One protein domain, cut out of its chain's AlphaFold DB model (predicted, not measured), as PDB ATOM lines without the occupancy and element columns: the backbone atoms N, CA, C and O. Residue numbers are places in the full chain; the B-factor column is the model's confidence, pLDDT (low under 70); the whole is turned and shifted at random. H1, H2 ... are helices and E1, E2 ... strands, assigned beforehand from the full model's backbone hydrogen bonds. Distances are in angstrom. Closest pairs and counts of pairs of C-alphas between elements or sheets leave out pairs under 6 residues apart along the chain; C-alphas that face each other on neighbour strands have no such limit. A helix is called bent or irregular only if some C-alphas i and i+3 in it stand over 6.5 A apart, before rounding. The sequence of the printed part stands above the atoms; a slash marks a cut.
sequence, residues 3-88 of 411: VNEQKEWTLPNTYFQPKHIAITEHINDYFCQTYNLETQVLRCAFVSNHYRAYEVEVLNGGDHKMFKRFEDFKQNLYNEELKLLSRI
ATOM      1  N   VAL A   3     244.591 346.011 154.152       72.25
ATOM      2  CA  VAL A   3     245.587 346.682 153.307       72.25
ATOM      3  C   VAL A   3     246.867 346.978 154.073       72.25
ATOM      4  O   VAL A   3     246.813 347.298 155.255       72.25
ATOM      5  N   ASN A   4     248.021 346.860 153.412       74.38
ATOM      6  CA  ASN A   4     249.301 347.274 153.989       74.38
ATOM      7  C   ASN A   4     249.540 348.766 153.739       74.38
ATOM      8  O   ASN A   4     250.030 349.151 152.672       74.38
ATOM      9  N   GLU A   5     249.234 349.587 154.736       69.88
ATOM     10  CA  GLU A   5     249.521 351.017 154.745       69.88
ATOM     11  C   GLU A   5     250.646 351.290 155.745       69.88
ATOM     12  O   GLU A   5     250.581 350.908 156.907       69.88
ATOM     13  N   GLN A   6     251.730 351.931 155.296       72.25
ATOM     14  CA  GLN A   6     252.838 352.353 156.172       72.25
ATOM     15  C   GLN A   6     253.467 351.235 157.041       72.25
ATOM     16  O   GLN A   6     254.069 351.526 158.071       72.25
ATOM     17  N   LYS A   7     253.444 349.976 156.568       69.38
ATOM     18  CA  LYS A   7     253.917 348.752 157.260       69.38
ATOM     19  C   LYS A   7     252.967 348.198 158.330       69.38
ATOM     20  O   LYS A   7     253.364 347.276 159.044       69.38
ATOM     21  N   GLU A   8     251.734 348.684 158.399       73.12
ATOM     22  CA  GLU A   8     250.669 348.129 159.235       73.12
ATOM     23  C   GLU A   8     249.527 347.593 158.360       73.12
ATOM     24  O   GLU A   8     249.270 348.093 157.267       73.12
ATOM     25  N   TRP A   9     248.870 346.523 158.819       75.44
ATOM     26  CA  TRP A   9     247.739 345.913 158.118       75.44
ATOM     27  C   TRP A   9     246.431 346.402 158.736       75.44
ATOM     28  O   TRP A   9     246.097 345.990 159.845       75.44
ATOM     29  N   THR A  10     245.689 347.240 158.020       77.62
ATOM     30  CA  THR A  10     244.454 347.883 158.501       77.62
ATOM     31  C   THR A  10     243.290 347.624 157.549       77.62
ATOM     32  O   THR A  10     243.470 347.132 156.432       77.62
ATOM     33  N   LEU A  11     242.057 347.911 157.972       80.69
ATOM     34  CA  LEU A  11     240.944 347.982 157.026       80.69
ATOM     35  C   LEU A  11     241.105 349.218 156.115       80.69
ATOM     36  O   LEU A  11     241.444 350.293 156.624       80.69
ATOM     37  N   PRO A  12     240.819 349.107 154.797       86.94
ATOM     38  CA  PRO A  12     240.777 350.271 153.917       86.94
ATOM     39  C   PRO A  12     239.829 351.321 154.490       86.94
ATOM     40  O   PRO A  12     238.667 351.022 154.779       86.94
ATOM     41  N   ASN A  13     240.325 352.537 154.665       88.31
ATOM     42  CA  ASN A  13     239.570 353.635 155.248       88.31
ATOM     43  C   ASN A  13     239.883 354.934 154.502       88.31
ATOM     44  O   ASN A  13     240.972 355.122 153.965       88.31
ATOM     45  N   THR A  14     238.889 355.810 154.411       91.38
ATOM     46  CA  THR A  14     239.006 357.107 153.742       91.38
ATOM     47  C   THR A  14     237.868 358.026 154.189       91.38
ATOM     48  O   THR A  14     236.903 357.580 154.817       91.38
ATOM     49  N   TYR A  15     237.979 359.312 153.864       92.69
ATOM     50  CA  TYR A  15     236.991 360.334 154.190       92.69
ATOM     51  C   TYR A  15     236.282 360.817 152.932       92.69
ATOM     52  O   TYR A  15     236.912 361.172 151.936       92.69
ATOM     53  N   PHE A  16     234.960 360.907 153.016       89.56
ATOM     54  CA  PHE A  16     234.114 361.432 151.956       89.56
ATOM     55  C   PHE A  16     233.191 362.514 152.502       89.56
ATOM     56  O   PHE A  16     232.889 362.545 153.696       89.56
ATOM     57  N   GLN A  17     232.693 363.375 151.613       90.31
ATOM     58  CA  GLN A  17     231.553 364.221 151.958       90.31
ATOM     59  C   GLN A  17     230.351 363.337 152.325       90.31
ATOM     60  O   GLN A  17     230.151 362.309 151.669       90.31
ATOM     61  N   PRO A  18     229.548 363.700 153.344       87.81
ATOM     62  CA  PRO A  18     228.385 362.915 153.730       87.81
ATOM     63  C   PRO A  18     227.442 362.695 152.544       87.81
ATOM     64  O   PRO A  18     226.899 363.638 151.974       87.81
ATOM     65  N   LYS A  19     227.244 361.428 152.177       92.31
ATOM     66  CA  LYS A  19     226.264 360.987 151.179       92.31
ATOM     67  C   LYS A  19     225.220 360.091 151.843       92.31
ATOM     68  O   LYS A  19     225.446 359.557 152.935       92.31
ATOM     69  N   HIS A  20     224.080 359.902 151.185       93.19
ATOM     70  CA  HIS A  20     223.105 358.899 151.610       93.19
ATOM     71  C   HIS A  20     223.771 357.513 151.678       93.19
ATOM     72  O   HIS A  20     224.585 357.177 150.817       93.19
ATOM     73  N   ILE A  21     223.429 356.705 152.689       93.25
ATOM     74  CA  ILE A  21     224.105 355.434 153.003       93.25
ATOM     75  C   ILE A  21     224.151 354.452 151.828       93.25
ATOM     76  O   ILE A  21     225.129 353.731 151.667       93.25
ATOM     77  N   ALA A  22     223.104 354.476 151.007       95.69
ATOM     78  CA  ALA A  22     222.942 353.621 149.843       95.69
ATOM     79  C   ALA A  22     223.746 354.048 148.605       95.69
ATOM     80  O   ALA A  22     223.793 353.253 147.681       95.69
ATOM     81  N   ILE A  23     224.308 355.263 148.525       96.88
ATOM     82  CA  ILE A  23     225.053 355.724 147.332       96.88
ATOM     83  C   ILE A  23     226.427 355.051 147.306       96.88
ATOM     84  O   ILE A  23     227.137 355.083 148.305       96.88
ATOM     85  N   THR A  24     226.828 354.481 146.170       97.12
ATOM     86  CA  THR A  24     227.984 353.560 146.115       97.12
ATOM     87  C   THR A  24     229.147 354.022 145.249       97.12
ATOM     88  O   THR A  24     230.274 353.618 145.513       97.12
ATOM     89  N   GLU A  25     228.896 354.888 144.265       95.81
ATOM     90  CA  GLU A  25     229.881 355.391 143.289       95.81
ATOM     91  C   GLU A  25     231.215 355.787 143.944       95.81
ATOM     92  O   GLU A  25     232.239 355.164 143.697       95.81
ATOM     93  N   HIS A  26     231.178 356.722 144.897       95.50
ATOM     94  CA  HIS A  26     232.367 357.221 145.597       95.50
ATOM     95  C   HIS A  26     233.209 356.143 146.312       95.50
ATOM     96  O   HIS A  26     234.417 356.310 146.470       95.50
ATOM     97  N   ILE A  27     232.584 355.046 146.753       96.56
ATOM     98  CA  ILE A  27     233.281 353.921 147.388       96.56
ATOM     99  C   ILE A  27     233.987 353.096 146.310       96.56
ATOM    100  O   ILE A  27     235.162 352.766 146.463       96.56
ATOM    101  N   ASN A  28     233.288 352.796 145.213       96.12
ATOM    102  CA  ASN A  28     233.858 352.055 144.090       96.12
ATOM    103  C   ASN A  28     235.002 352.837 143.423       96.12
ATOM    104  O   ASN A  28     236.061 352.265 143.169       96.12
ATOM    105  N   ASP A  29     234.841 354.148 143.236       95.50
ATOM    106  CA  ASP A  29     235.881 355.030 142.700       95.50
ATOM    107  C   ASP A  29     237.136 355.026 143.566       95.50
ATOM    108  O   ASP A  29     238.245 354.944 143.044       95.50
ATOM    109  N   TYR A  30     236.981 355.063 144.893       95.12
ATOM    110  CA  TYR A  30     238.113 354.974 145.810       95.12
ATOM    111  C   TYR A  30     238.890 353.667 145.625       95.12
ATOM    112  O   TYR A  30     240.120 353.703 145.522       95.12
ATOM    113  N   PHE A  31     238.202 352.523 145.541       93.38
ATOM    114  CA  PHE A  31     238.866 351.235 145.327       93.38
ATOM    115  C   PHE A  31     239.527 351.135 143.947       93.38
ATOM    116  O   PHE A  31     240.654 350.638 143.843       93.38
ATOM    117  N   CYS A  32     238.881 351.669 142.913       92.62
ATOM    118  CA  CYS A  32     239.420 351.725 141.560       92.62
ATOM    119  C   CYS A  32     240.677 352.609 141.489       92.62
ATOM    120  O   CYS A  32     241.736 352.154 141.067       92.62
ATOM    121  N   GLN A  33     240.610 353.847 141.977       92.88
ATOM    122  CA  GLN A  33     241.708 354.814 141.880       92.88
ATOM    123  C   GLN A  33     242.892 354.471 142.789       92.88
ATOM    124  O   GLN A  33     244.045 354.661 142.405       92.88
ATOM    125  N   THR A  34     242.620 353.972 143.997       90.50
ATOM    126  CA  THR A  34     243.664 353.721 145.004       90.50
ATOM    127  C   THR A  34     244.325 352.364 144.805       90.50
ATOM    128  O   THR A  34     245.534 352.225 144.994       90.50
ATOM    129  N   TYR A  35     243.541 351.353 144.419       87.25
ATOM    130  CA  TYR A  35     243.987 349.961 144.408       87.25
ATOM    131  C   TYR A  35     243.829 349.264 143.057       87.25
ATOM    132  O   TYR A  35     244.196 348.096 142.959       87.25
ATOM    133  N   ASN A  36     243.312 349.939 142.023       89.44
ATOM    134  CA  ASN A  36     243.005 349.335 140.723       89.44
ATOM    135  C   ASN A  36     242.057 348.122 140.844       89.44
ATOM    136  O   ASN A  36     242.199 347.117 140.139       89.44
ATOM    137  N   LEU A  37     241.109 348.204 141.785       90.25
ATOM    138  CA  LEU A  37     240.108 347.171 142.035       90.25
ATOM    139  C   LEU A  37     238.748 347.586 141.481       90.25
ATOM    140  O   LEU A  37     238.248 348.668 141.777       90.25
ATOM    141  N   GLU A  38     238.129 346.678 140.738       92.06
ATOM    142  CA  GLU A  38     236.719 346.762 140.378       92.06
ATOM    143  C   GLU A  38     235.904 346.160 141.513       92.06
ATOM    144  O   GLU A  38     236.150 345.025 141.939       92.06
ATOM    145  N   THR A  39     234.936 346.916 142.017       94.06
ATOM    146  CA  THR A  39     234.188 346.528 143.207       94.06
ATOM    147  C   THR A  39     232.686 346.669 143.042       94.06
ATOM    148  O   THR A  39     232.187 347.436 142.222       94.06
ATOM    149  N   GLN A  40     231.966 345.919 143.870       94.81
ATOM    150  CA  GLN A  40     230.534 346.042 144.086       94.81
ATOM    151  C   GLN A  40     230.316 346.235 145.586       94.81
ATOM    152  O   GLN A  40     230.619 345.354 146.392       94.81
ATOM    153  N   VAL A  41     229.755 347.377 145.976       95.81
ATOM    154  CA  VAL A  41     229.311 347.578 147.357       95.81
ATOM    155  C   VAL A  41     228.089 346.697 147.588       95.81
ATOM    156  O   VAL A  41     227.073 346.841 146.907       95.81
ATOM    157  N   LEU A  42     228.177 345.777 148.541       94.12
ATOM    158  CA  LEU A  42     227.071 344.897 148.904       94.12
ATOM    159  C   LEU A  42     226.091 345.672 149.778       94.12
ATOM    160  O   LEU A  42     224.949 345.877 149.379       94.12
ATOM    161  N   ARG A  43     226.551 346.182 150.924       92.88
ATOM    162  CA  ARG A  43     225.723 346.925 151.885       92.88
ATOM    163  C   ARG A  43     226.567 347.781 152.822       92.88
ATOM    164  O   ARG A  43     227.770 347.558 152.969       92.88
ATOM    165  N   CYS A  44     225.921 348.704 153.526       92.00
ATOM    166  CA  CYS A  44     226.487 349.272 154.745       92.00
ATOM    167  C   CYS A  44     226.163 348.345 155.922       92.00
ATOM    168  O   CYS A  44     224.994 348.098 156.196       92.00
ATOM    169  N   ALA A  45     227.187 347.821 156.590       88.31
ATOM    170  CA  ALA A  45     227.043 346.859 157.684       88.31
ATOM    171  C   ALA A  45     227.052 347.513 159.073       88.31
ATOM    172  O   ALA A  45     226.706 346.879 160.074       88.31
ATOM    173  N   PHE A  46     227.484 348.773 159.154       87.12
ATOM    174  CA  PHE A  46     227.573 349.503 160.409       87.12
ATOM    175  C   PHE A  46     227.544 351.011 160.190       87.12
ATOM    176  O   PHE A  46     228.230 351.532 159.309       87.12
ATOM    177  N   VAL A  47     226.826 351.703 161.072       86.81
ATOM    178  CA  VAL A  47     226.770 353.161 161.149       86.81
ATOM    179  C   VAL A  47     227.025 353.588 162.591       86.81
ATOM    180  O   VAL A  47     226.472 353.020 163.530       86.81
ATOM    181  N   SER A  48     227.859 354.609 162.757       86.00
ATOM    182  CA  SER A  48     228.029 355.358 164.001       86.00
ATOM    183  C   SER A  48     228.067 356.856 163.704       86.00
ATOM    184  O   SER A  48     228.097 357.269 162.545       86.00
ATOM    185  N   ASN A  49     228.161 357.672 164.754       82.56
ATOM    186  CA  ASN A  49     228.342 359.119 164.625       82.56
ATOM    187  C   ASN A  49     229.681 359.518 163.977       82.56
ATOM    188  O   ASN A  49     229.846 360.672 163.593       82.56
ATOM    189  N   HIS A  50     230.648 358.598 163.885       84.56
ATOM    190  CA  HIS A  50     232.011 358.902 163.440       84.56
ATOM    191  C   HIS A  50     232.365 358.271 162.096       84.56
ATOM    192  O   HIS A  50     233.095 358.872 161.313       84.56
ATOM    193  N   TYR A  51     231.871 357.066 161.826       87.88
ATOM    194  CA  TYR A  51     232.194 356.332 160.608       87.88
ATOM    195  C   TYR A  51     231.092 355.351 160.214       87.88
ATOM    196  O   TYR A  51     230.232 354.973 161.018       87.88
ATOM    197  N   ARG A  52     231.171 354.908 158.958       90.75
ATOM    198  CA  ARG A  52     230.378 353.821 158.385       90.75
ATOM    199  C   ARG A  52     231.313 352.718 157.909       90.75
ATOM    200  O   ARG A  52     232.394 353.017 157.409       90.75
ATOM    201  N   ALA A  53     230.890 351.467 158.034       90.00
ATOM    202  CA  ALA A  53     231.609 350.329 157.467       90.00
ATOM    203  C   ALA A  53     230.750 349.632 156.413       90.00
ATOM    204  O   ALA A  53     229.563 349.370 156.623       90.00
ATOM    205  N   TYR A  54     231.372 349.343 155.275       92.12
ATOM    206  CA  TYR A  54     230.729 348.771 154.101       92.12
ATOM    207  C   TYR A  54     231.305 347.395 153.789       92.12
ATOM    208  O   TYR A  54     232.512 347.173 153.880       92.12
ATOM    209  N   GLU A  55     230.429 346.478 153.393       91.00
ATOM    210  CA  GLU A  55     230.819 345.207 152.794       91.00
ATOM    211  C   GLU A  55     230.949 345.397 151.286       91.00
ATOM    212  O   GLU A  55     230.038 345.916 150.636       91.00
ATOM    213  N   VAL A  56     232.089 344.987 150.734       92.25
ATOM    214  CA  VAL A  56     232.447 345.213 149.333       92.25
ATOM    215  C   VAL A  56     232.975 343.913 148.732       92.25
ATOM    216  O   VAL A  56     233.873 343.279 149.290       92.25
ATOM    217  N   GLU A  57     232.409 343.515 147.598       91.44
ATOM    218  CA  GLU A  57     232.907 342.428 146.759       91.44
ATOM    219  C   GLU A  57     233.926 342.973 145.756       91.44
ATOM    220  O   GLU A  57     233.690 343.998 145.121       91.44
ATOM    221  N   VAL A  58     235.046 342.268 145.586       90.88
ATOM    222  CA  VAL A  58     236.025 342.544 144.524       90.88
ATOM    223  C   VAL A  58     235.700 341.673 143.315       90.88
ATOM    224  O   VAL A  58     235.623 340.450 143.437       90.88
ATOM    225  N   LEU A  59     235.518 342.302 142.157       90.06
ATOM    226  CA  LEU A  59     235.045 341.669 140.926       90.06
ATOM    227  C   LEU A  59     236.201 341.161 140.057       90.06
ATOM    228  O   LEU A  59     236.157 340.037 139.546       90.06
ATOM    229  N   ASN A  60     237.268 341.950 139.926       87.12
ATOM    230  CA  ASN A  60     238.463 341.592 139.169       87.12
ATOM    231  C   ASN A  60     239.438 340.805 140.067       87.12
ATOM    232  O   ASN A  60     240.396 341.330 140.625       87.12
ATOM    233  N   GLY A  61     239.134 339.516 140.253       65.19
ATOM    234  CA  GLY A  61     239.816 338.640 141.207       65.19
ATOM    235  C   GLY A  61     241.346 338.671 141.132       65.19
ATOM    236  O   GLY A  61     241.933 338.587 140.057       65.19
ATOM    237  N   GLY A  62     242.007 338.701 142.287       54.94
ATOM    238  CA  GLY A  62     243.442 338.463 142.339       54.94
ATOM    239  C   GLY A  62     244.053 338.763 143.693       54.94
ATOM    240  O   GLY A  62     243.718 339.754 144.328       54.94
ATOM    241  N   ASP A  63     244.961 337.886 144.110       57.41
ATOM    242  CA  ASP A  63     245.853 338.006 145.261       57.41
ATOM    243  C   ASP A  63     246.688 339.293 145.134       57.41
ATOM    244  O   ASP A  63     247.792 339.329 144.586       57.41
ATOM    245  N   HIS A  64     246.089 340.408 145.534       64.38
ATOM    246  CA  HIS A  64     246.692 341.715 145.409       64.38
ATOM    247  C   HIS A  64     247.740 341.808 146.517       64.38
ATOM    248  O   HIS A  64     247.414 341.632 147.683       64.38
ATOM    249  N   LYS A  65     249.014 342.066 146.191       66.12
ATOM    250  CA  LYS A  65     250.108 342.068 147.194       66.12
ATOM    251  C   LYS A  65     249.839 342.995 148.385       66.12
ATOM    252  O   LYS A  65     250.384 342.779 149.464       66.12
ATOM    253  N   MET A  66     249.029 344.026 148.157       72.38
ATOM    254  CA  MET A  66     248.602 344.982 149.173       72.38
ATOM    255  C   MET A  66     247.507 344.453 150.088       72.38
ATOM    256  O   MET A  66     247.276 345.094 151.095       72.38
ATOM    257  N   PHE A  67     246.846 343.341 149.758       74.88
ATOM    258  CA  PHE A  67     245.715 342.801 150.494       74.88
ATOM    259  C   PHE A  67     246.041 341.453 151.136       74.88
ATOM    260  O   PHE A  67     246.681 340.585 150.540       74.88
ATOM    261  N   LYS A  68     245.571 341.257 152.367       72.44
ATOM    262  CA  LYS A  68     245.635 339.969 153.066       72.44
ATOM    263  C   LYS A  68     244.280 339.547 153.595       72.44
ATOM    264  O   LYS A  68     243.385 340.374 153.825       72.44
ATOM    265  N   ARG A  69     244.121 338.232 153.759       73.62
ATOM    266  CA  ARG A  69     242.945 337.679 154.422       73.62
ATOM    267  C   ARG A  69     242.960 338.133 155.871       73.62
ATOM    268  O   ARG A  69     244.012 338.248 156.492       73.62
ATOM    269  N   PHE A  70     241.781 338.437 156.387       71.31
ATOM    270  CA  PHE A  70     241.654 338.912 157.759       71.31
ATOM    271  C   PHE A  70     242.100 337.830 158.754       71.31
ATOM    272  O   PHE A  70     242.732 338.136 159.764       71.31
ATOM    273  N   GLU A  71     241.817 336.565 158.443       71.56
ATOM    274  CA  GLU A  71     242.167 335.403 159.257       71.56
ATOM    275  C   GLU A  71     243.669 335.331 159.556       71.56
ATOM    276  O   GLU A  71     244.051 334.878 160.635       71.56
ATOM    277  N   ASP A  72     244.505 335.847 158.652       69.06
ATOM    278  CA  ASP A  72     245.962 335.831 158.773       69.06
ATOM    279  C   ASP A  72     246.484 336.825 159.834       69.06
ATOM    280  O   ASP A  72     247.604 336.677 160.318       69.06
ATOM    281  N   PHE A  73     245.684 337.831 160.221       66.38
ATOM    282  CA  PHE A  73     246.110 338.951 161.079       66.38
ATOM    283  C   PHE A  73     245.103 339.307 162.180       66.38
ATOM    284  O   PHE A  73     245.195 340.368 162.794       66.38
ATOM    285  N   LYS A  74     244.161 338.409 162.490       66.50
ATOM    286  CA  LYS A  74     243.093 338.638 163.480       66.50
ATOM    287  C   LYS A  74     243.590 339.100 164.861       66.50
ATOM    288  O   LYS A  74     242.855 339.779 165.568       66.50
ATOM    289  N   GLN A  75     244.814 338.738 165.247       65.50
ATOM    290  CA  GLN A  75     245.426 339.120 166.529       65.50
ATOM    291  C   GLN A  75     245.921 340.576 166.573       65.50
ATOM    292  O   GLN A  75     246.117 341.105 167.662       65.50
ATOM    293  N   ASN A  76     246.110 341.215 165.416       64.44
ATOM    294  CA  ASN A  76     246.706 342.549 165.297       64.44
ATOM    295  C   ASN A  76     245.664 343.671 165.176       64.44
ATOM    296  O   ASN A  76     246.040 344.827 165.026       64.44
ATOM    297  N   LEU A  77     244.373 343.335 165.207       65.25
ATOM    298  CA  LEU A  77     243.288 344.288 164.991       65.25
ATOM    299  C   LEU A  77     242.750 344.845 166.302       65.25
ATOM    300  O   LEU A  77     242.723 344.163 167.332       65.25
ATOM    301  N   TYR A  78     242.277 346.086 166.249       68.12
ATOM    302  CA  TYR A  78     241.693 346.750 167.403       68.12
ATOM    303  C   TYR A  78     240.325 346.144 167.753       68.12
ATOM    304  O   TYR A  78     239.609 345.593 166.913       68.12
ATOM    305  N   ASN A  79     239.918 346.284 169.019       70.75
ATOM    306  CA  ASN A  79     238.649 345.739 169.520       70.75
ATOM    307  C   ASN A  79     237.416 346.208 168.722       70.75
ATOM    308  O   ASN A  79     236.421 345.488 168.668       70.75
ATOM    309  N   GLU A  80     237.450 347.402 168.127       69.12
ATOM    310  CA  GLU A  80     236.350 347.907 167.297       69.12
ATOM    311  C   GLU A  80     236.265 347.200 165.944       69.12
ATOM    312  O   GLU A  80     235.186 346.758 165.557       69.12
ATOM    313  N   GLU A  81     237.393 346.989 165.269       70.56
ATOM    314  CA  GLU A  81     237.445 346.260 163.997       70.56
ATOM    315  C   GLU A  81     236.975 344.814 164.182       70.56
ATOM    316  O   GLU A  81     236.178 344.307 163.395       70.56
ATOM    317  N   LEU A  82     237.357 344.167 165.287       70.56
ATOM    318  CA  LEU A  82     236.867 342.828 165.630       70.56
ATOM    319  C   LEU A  82     235.343 342.780 165.849       70.56
ATOM    320  O   LEU A  82     234.713 341.780 165.495       70.56
ATOM    321  N   LYS A  83     234.738 343.845 166.395       72.31
ATOM    322  CA  LYS A  83     233.273 343.969 166.540       72.31
ATOM    323  C   LYS A  83     232.569 344.218 165.207       72.31
ATOM    324  O   LYS A  83     231.452 343.747 165.028       72.31
ATOM    325  N   LEU A  84     233.187 344.956 164.287       73.00
ATOM    326  CA  LEU A  84     232.647 345.140 162.937       73.00
ATOM    327  C   LEU A  84     232.650 343.813 162.180       73.00
ATOM    328  O   LEU A  84     231.650 343.426 161.585       73.00
ATOM    329  N   LEU A  85     233.753 343.077 162.269       71.00
ATOM    330  CA  LEU A  85     233.924 341.811 161.563       71.00
ATOM    331  C   LEU A  85     232.999 340.708 162.082       71.00
ATOM    332  O   LEU A  85     232.567 339.870 161.298       71.00
ATOM    333  N   SER A  86     232.633 340.715 163.368       71.00
ATOM    334  CA  SER A  86     231.634 339.769 163.887       71.00
ATOM    335  C   SER A  86     230.218 340.017 163.355       71.00
ATOM    336  O   SER A  86     229.375 339.128 163.459       71.00
ATOM    337  N   ARG A  87     229.953 341.194 162.767       70.00
ATOM    338  CA  ARG A  87     228.683 341.529 162.100       70.00
ATOM    339  C   ARG A  87     228.654 341.145 160.620       70.00
ATOM    340  O   ARG A  87     227.586 341.204 160.012       70.00
ATOM    341  N   ILE A  88     229.793 340.757 160.044       71.00
ATOM    342  CA  ILE A  88     229.863 340.325 158.650       71.00
ATOM    343  C   ILE A  88     229.303 338.909 158.547       71.00
ATOM    344  O   ILE A  88     229.867 337.958 159.088       71.00
TER     345      ILE A  88
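AT A GLANCE: This is residues 3 to 88 of the 411 residues of the protein "APH domain-containing protein" of Alkalibacillus haloalkaliphilus (UniProt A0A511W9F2). A long, bent two-strand hairpin, E3 and E4, makes one side of this domain, with helix H1 packed by residues 25 to 32 near the end that holds Thr 39 and the short helix H2 by the other end, near Phe 46 and Ala 53. A second, tiny hairpin, E1 and E2, lies well away from the large one, and two long stretches with no named element, residues 11 to 24 and 59 to 78, string these parts together. The printed part has 86 residues with two named helices and four named strands, in the order E1, E2, H1, E3, E4, H2; each two-strand sheet, E1 - E2 and E3 - E4, is antiparallel. The class is mixed, helices and strands, though under half of the residues are in named elements. The whole is compact, with a radius of gyration of the C-alphas of 13.0 A, and rounded, with spans of 33 by 29 by 23 A.

IN THESE COORDINATES: Begin at C-alpha 3, at (245.587, 346.682, 153.307), where E1, residues 3 to 5, starts; E2 follows as residues 8 to 10. Go on to C-alpha 25 at (229.881, 355.391, 143.289), from which H1, residues 25 to 35, runs 15.2 A. Next come E3, residues 39 to 47, 20.5 A long with a bend of 60 degrees at residue 42, and E4, residues 52 to 58, 18.7 A long. H2, residues 79 to 85, measures 10.1 A and ends at C-alpha 85, at (233.924, 341.811, 161.563).

HOW THE PARTS SIT: Look first at the hairpin E1 and E2, antiparallel at 135 degrees, where N 3 and O 10 are 2.8 A apart, within hydrogen-bond range. E1 is apart from H1, E3, E4 and H2. In H1, look for Asn 28: its C-alpha and that of Thr 39 in E3 are the closest of these two elements, 5.6 A apart. H1 and E4 are near each other, with 6 pairs of C-alphas within 10 A. The hairpin E3 and E4 is antiparallel at 158 degrees; N 42 and O 55, 2.8 A, and N 57 and O 40, 2.8 A, are within hydrogen-bond range. For H2 and E3 the closest C-alphas are those of Leu 84 and Phe 46, 7.2 A apart; for H2 and E4 they are those of Leu 84 and Ala 53, 7.6 A apart. H1 and H2 are apart. In H1 and H2 every O i to N i+4 pair is within hydrogen-bond range.

THE WHOLE: The C-alphas of Asn 49 and Gly 62 are the two farthest apart, 33.9 A. The printed part has no cut. The links E2 to H1, 14 residues, and E4 to H2, 20 residues, are long. Check the B-factor column: the mean pLDDT of the printed part is 82.1, and 15 residues are under 70, among them 61 to 65 and 72 to 78.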